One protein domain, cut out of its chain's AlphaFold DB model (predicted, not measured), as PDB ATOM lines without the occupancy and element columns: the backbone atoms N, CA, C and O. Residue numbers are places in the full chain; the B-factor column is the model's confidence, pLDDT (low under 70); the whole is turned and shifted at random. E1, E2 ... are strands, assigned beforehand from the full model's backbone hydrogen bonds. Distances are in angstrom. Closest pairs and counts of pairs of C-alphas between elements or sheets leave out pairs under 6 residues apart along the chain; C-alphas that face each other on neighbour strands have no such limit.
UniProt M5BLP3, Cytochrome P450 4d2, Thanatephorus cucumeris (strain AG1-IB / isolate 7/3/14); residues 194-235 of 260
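Overview. This is residues 194 to 235 of the 260 residues of the protein "Cytochrome P450 4d2" of Thanatephorus cucumeris (strain AG1-IB / isolate 7/3/14) (UniProt M5BLP3). This domain has little regular structure: a small, strongly twisted sheet of three short strands, from which a long loop, residues 199 to 215, reaches out. The printed part has 42 residues, 16 of them in the strands E1, E2 and E3, all strand, with no named helix. The sheet's order is E1, E3, E2, antiparallel; the whole is flat, 32 by 22 by 12 A, and only just compact, close to loose, with radius of gyration of the C-alphas 10.8 A.

Arrangement. Start at E1, residues 195 to 198, an edge strand antiparallel to the inner strand E3, residues 226 to 232; N 197 and O 230 are 2.9 A apart, within hydrogen-bond range. E2, residues 216 to 220, is the other edge strand and forms a hairpin with E3; look for N 219 and O 227, 3.1 A apart, within hydrogen-bond range.

Along the chain. Find C-alpha 195 at (79.083, -6.715, 131.379), where E1 begins its 9.6 A. E2 covers 13.0 A, and E3 14.5 A, ending at C-alpha 232, (74.251, -4.740, 131.953).

Size, cuts and confidence. The C-alphas farthest apart, of Asp 209 and Asp 223, are 33.2 A apart. The E1 to E2 link is long. The printed part has no cut, and no printed residue is under 70 in pLDDT.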
ATOM      1  N   ASP A 194      78.739  -5.434 126.914       94.00
ATOM      2  CA  ASP A 194      77.915  -6.325 127.703       94.00
ATOM      3  C   ASP A 194      78.700  -6.819 128.933       94.00
ATOM      4  O   ASP A 194      79.537  -7.707 128.807       94.00
ATOM      5  N   ASP A 195      78.357  -6.369 130.142       93.75
ATOM      6  CA  ASP A 195      79.083  -6.715 131.379       93.75
ATOM      7  C   ASP A 195      78.156  -7.198 132.522       93.75
ATOM      8  O   ASP A 195      76.931  -7.307 132.374       93.75
ATOM      9  N   ILE A 196      78.744  -7.556 133.664       92.75
ATOM     10  CA  ILE A 196      78.071  -7.891 134.919       92.75
ATOM     11  C   ILE A 196      78.626  -6.977 136.019       92.75
ATOM     12  O   ILE A 196      79.783  -7.090 136.416       92.75
ATOM     13  N   VAL A 197      77.783  -6.092 136.555       90.38
ATOM     14  CA  VAL A 197      78.165  -5.181 137.643       90.38
ATOM     15  C   VAL A 197      78.034  -5.909 138.981       90.38
ATOM     16  O   VAL A 197      76.915  -6.289 139.346       90.38
ATOM     17  N   PRO A 198      79.132  -6.126 139.728       88.62
ATOM     18  CA  PRO A 198      79.071  -6.819 141.007       88.62
ATOM     19  C   PRO A 198      78.379  -5.964 142.076       88.62
ATOM     20  O   PRO A 198      78.375  -4.735 142.020       88.62
ATOM     21  N   PHE A 199      77.826  -6.628 143.085       84.56
ATOM     22  CA  PHE A 199      77.338  -6.012 144.321       84.56
ATOM     23  C   PHE A 199      78.056  -6.636 145.524       84.56
ATOM     24  O   PHE A 199      78.739  -7.651 145.386       84.56
ATOM     25  N   SER A 200      77.912  -6.030 146.707       77.38
ATOM     26  CA  SER A 200      78.525  -6.568 147.926       77.38
ATOM     27  C   SER A 200      78.020  -7.994 148.203       77.38
ATOM     28  O   SER A 200      76.799  -8.175 148.287       77.38
ATOM     29  N   PRO A 201      78.907  -8.997 148.379       71.75
ATOM     30  CA  PRO A 201      78.505 -10.382 148.640       71.75
ATOM     31  C   PRO A 201      77.569 -10.525 149.846       71.75
ATOM     32  O   PRO A 201      76.682 -11.377 149.847       71.75
ATOM     33  N   ASP A 202      77.735  -9.648 150.838       73.38
ATOM     34  CA  ASP A 202      77.007  -9.683 152.108       73.38
ATOM     35  C   ASP A 202      75.609  -9.039 152.029       73.38
ATOM     36  O   ASP A 202      74.769  -9.259 152.905       73.38
ATOM     37  N   SER A 203      75.318  -8.296 150.953       73.38
ATOM     38  CA  SER A 203      74.068  -7.544 150.770       73.38
ATOM     39  C   SER A 203      73.520  -7.685 149.341       73.38
ATOM     40  O   SER A 203      73.489  -6.706 148.587       73.38
ATOM     41  N   PRO A 204      73.061  -8.887 148.933       78.06
ATOM     42  CA  PRO A 204      72.482  -9.078 147.608       78.06
ATOM     43  C   PRO A 204      71.195  -8.253 147.434       78.06
ATOM     44  O   PRO A 204      70.429  -8.111 148.394       78.06
ATOM     45  N   PRO A 205      70.891  -7.760 146.216       79.88
ATOM     46  CA  PRO A 205      69.653  -7.040 145.939       79.88
ATOM     47  C   PRO A 205      68.424  -7.916 146.215       79.88
ATOM     48  O   PRO A 205      68.182  -8.913 145.524       79.88
ATOM     49  N   LYS A 206      67.631  -7.530 147.219       81.31
ATOM     50  CA  LYS A 206      66.387  -8.210 147.604       81.31
ATOM     51  C   LYS A 206      65.171  -7.457 147.072       81.31
ATOM     52  O   LYS A 206      65.135  -6.229 147.070       81.31
ATOM     53  N   MET A 207      64.168  -8.203 146.630       81.12
ATOM     54  CA  MET A 207      62.841  -7.683 146.308       81.12
ATOM     55  C   MET A 207      62.053  -7.384 147.597       81.12
ATOM     56  O   MET A 207      62.468  -7.761 148.693       81.12
ATOM     57  N   GLN A 208      60.901  -6.711 147.482       81.06
ATOM     58  CA  GLN A 208      60.047  -6.389 148.640       81.06
ATOM     59  C   GLN A 208      59.570  -7.633 149.408       81.06
ATOM     60  O   GLN A 208      59.298  -7.550 150.601       81.06
ATOM     61  N   ASP A 209      59.488  -8.782 148.736       86.38
ATOM     62  CA  ASP A 209      59.127 -10.077 149.320       86.38
ATOM     63  C   ASP A 209      60.317 -10.817 149.967       86.38
ATOM     64  O   ASP A 209      60.162 -11.934 150.456       86.38
ATOM     65  N   GLY A 210      61.511 -10.211 149.973       79.94
ATOM     66  CA  GLY A 210      62.739 -10.789 150.517       79.94
ATOM     67  C   GLY A 210      63.458 -11.772 149.588       79.94
ATOM     68  O   GLY A 210      64.548 -12.232 149.939       79.94
ATOM     69  N   SER A 211      62.904 -12.079 148.411       83.00
ATOM     70  CA  SER A 211      63.562 -12.921 147.408       83.00
ATOM     71  C   SER A 211      64.719 -12.186 146.721       83.00
ATOM     72  O   SER A 211      64.746 -10.955 146.652       83.00
ATOM     73  N   ILE A 212      65.709 -12.930 146.221       79.88
ATOM     74  CA  ILE A 212      66.805 -12.348 145.434       79.88
ATOM     75  C   ILE A 212      66.252 -11.919 144.076       79.88
ATOM     76  O   ILE A 212      65.539 -12.677 143.415       79.88
ATOM     77  N   SER A 213      66.604 -10.705 143.649       78.00
ATOM     78  CA  SER A 213      66.178 -10.181 142.355       78.00
ATOM     79  C   SER A 213      66.558 -11.123 141.211       78.00
ATOM     80  O   SER A 213      67.707 -11.541 141.084       78.00
ATOM     81  N   ARG A 214      65.611 -11.387 140.303       75.69
ATOM     82  CA  ARG A 214      65.852 -12.164 139.069       75.69
ATOM     83  C   ARG A 214      66.877 -11.519 138.131       75.69
ATOM     84  O   ARG A 214      67.305 -12.161 137.180       75.69
ATOM     85  N   ALA A 215      67.226 -10.254 138.366       76.25
ATOM     86  CA  ALA A 215      68.274  -9.549 137.635       76.25
ATOM     87  C   ALA A 215      69.692  -9.984 138.048       76.25
ATOM     88  O   ALA A 215      70.653  -9.645 137.358       76.25
ATOM     89  N   VAL A 216      69.823 -10.715 139.163       84.50
ATOM     90  CA  VAL A 216      71.093 -11.268 139.631       84.50
ATOM     91  C   VAL A 216      71.478 -12.453 138.755       84.50
ATOM     92  O   VAL A 216      70.733 -13.425 138.636       84.50
ATOM     93  N   VAL A 217      72.658 -12.368 138.153       87.38
ATOM     94  CA  VAL A 217      73.234 -13.401 137.294       87.38
ATOM     95  C   VAL A 217      74.648 -13.736 137.756       87.38
ATOM     96  O   VAL A 217      75.348 -12.878 138.292       87.38
ATOM     97  N   THR A 218      75.076 -14.972 137.512       88.88
ATOM     98  CA  THR A 218      76.482 -15.383 137.613       88.88
ATOM     99  C   THR A 218      76.975 -15.706 136.214       88.88
ATOM    100  O   THR A 218      76.312 -16.441 135.480       88.88
ATOM    101  N   GLY A 219      78.112 -15.137 135.835       88.75
ATOM    102  CA  GLY A 219      78.717 -15.376 134.533       88.75
ATOM    103  C   GLY A 219      80.041 -14.643 134.377       88.75
ATOM    104  O   GLY A 219      80.520 -13.991 135.303       88.75
ATOM    105  N   LEU A 220      80.627 -14.753 133.187       90.00
ATOM    106  CA  LEU A 220      81.842 -14.027 132.830       90.00
ATOM    107  C   LEU A 220      81.506 -12.549 132.599       90.00
ATOM    108  O   LEU A 220      80.603 -12.239 131.818       90.00
ATOM    109  N   GLY A 221      82.217 -11.660 133.291       87.81
ATOM    110  CA  GLY A 221      82.216 -10.232 132.983       87.81
ATOM    111  C   GLY A 221      82.937  -9.932 131.667       87.81
ATOM    112  O   GLY A 221      83.524 -10.823 131.047       87.81
ATOM    113  N   ALA A 222      82.922  -8.666 131.262       87.75
ATOM    114  CA  ALA A 222      83.599  -8.184 130.057       87.75
ATOM    115  C   ALA A 222      85.115  -8.466 130.067       87.75
ATOM    116  O   ALA A 222      85.716  -8.759 129.037       87.75
ATOM    117  N   ASP A 223      85.727  -8.482 131.252       91.06
ATOM    118  CA  ASP A 223      87.137  -8.827 131.457       91.06
ATOM    119  C   ASP A 223      87.425 -10.340 131.496       91.06
ATOM    120  O   ASP A 223      88.553 -10.757 131.763       91.06
ATOM    121  N   GLY A 224      86.418 -11.181 131.245       89.31
ATOM    122  CA  GLY A 224      86.541 -12.636 131.276       89.31
ATOM    123  C   GLY A 224      86.632 -13.229 132.685       89.31
ATOM    124  O   GLY A 224      86.887 -14.426 132.815       89.31
ATOM    125  N   VAL A 225      86.420 -12.436 133.741       91.12
ATOM    126  CA  VAL A 225      86.410 -12.927 135.125       91.12
ATOM    127  C   VAL A 225      84.981 -13.259 135.543       91.12
ATOM    128  O   VAL A 225      84.073 -12.430 135.431       91.12
ATOM    129  N   GLU A 226      84.779 -14.474 136.055       90.81
ATOM    130  CA  GLU A 226      83.483 -14.907 136.576       90.81
ATOM    131  C   GLU A 226      83.094 -14.100 137.820       90.81
ATOM    132  O   GLU A 226      83.859 -13.989 138.779       90.81
ATOM    133  N   ARG A 227      81.892 -13.525 137.799       89.81
ATOM    134  CA  ARG A 227      81.340 -12.727 138.895       89.81
ATOM    135  C   ARG A 227      79.830 -12.894 138.991       89.81
ATOM    136  O   ARG A 227      79.148 -13.159 137.998       89.81
ATOM    137  N   THR A 228      79.305 -12.693 140.194       90.19
ATOM    138  CA  THR A 228      77.865 -12.581 140.442       90.19
ATOM    139  C   THR A 228      77.496 -11.109 140.562       90.19
ATOM    140  O   THR A 228      78.137 -10.359 141.296       90.19
ATOM    141  N   GLY A 229      76.470 -10.684 139.832       91.06
ATOM    142  CA  GLY A 229      76.111  -9.276 139.752       91.06
ATOM    143  C   GLY A 229      74.834  -9.021 138.966       91.06
ATOM    144  O   GLY A 229      74.059  -9.935 138.692       91.06
ATOM    145  N   ILE A 230      74.613  -7.762 138.604       90.12
ATOM    146  CA  ILE A 230      73.514  -7.341 137.735       90.12
ATOM    147  C   ILE A 230      74.029  -7.301 136.298       90.12
ATOM    148  O   ILE A 230      75.028  -6.642 136.007       90.12
ATOM    149  N   ARG A 231      73.338  -7.996 135.390       90.12
ATOM    150  CA  ARG A 231      73.647  -7.949 133.956       90.12
ATOM    151  C   ARG A 231      73.391  -6.543 133.414       90.12
ATOM    152  O   ARG A 231      72.274  -6.046 133.540       90.12
ATOM    153  N   VAL A 232      74.383  -5.970 132.743       92.00
ATOM    154  CA  VAL A 232      74.251  -4.740 131.953       92.00
ATOM    155  C   VAL A 232      74.582  -5.040 130.496       92.00
ATOM    156  O   VAL A 232      75.471  -5.840 130.198       92.00
ATOM    157  N   ARG A 233      73.822  -4.457 129.575       92.81
ATOM    158  CA  ARG A 233      74.045  -4.584 128.134       92.81
ATOM    159  C   ARG A 233      74.757  -3.353 127.607       92.81
ATOM    160  O   ARG A 233      74.597  -2.262 128.151       92.81
ATOM    161  N   LYS A 234      75.472  -3.507 126.495       94.62
ATOM    162  CA  LYS A 234      76.020  -2.374 125.748       94.62
ATOM    163  C   LYS A 234      74.925  -1.332 125.486       94.62
ATOM    164  O   LYS A 234      73.876  -1.650 124.928       94.62
ATOM    165  N   GLY A 235      75.198  -0.084 125.853       92.38
ATOM    166  CA  GLY A 235      74.281   1.047 125.714       92.38
ATOM    167  C   GLY A 235      73.359   1.285 126.913       92.38
ATOM    168  O   GLY A 235      72.677   2.310 126.931       92.38
TER     169      GLY A 235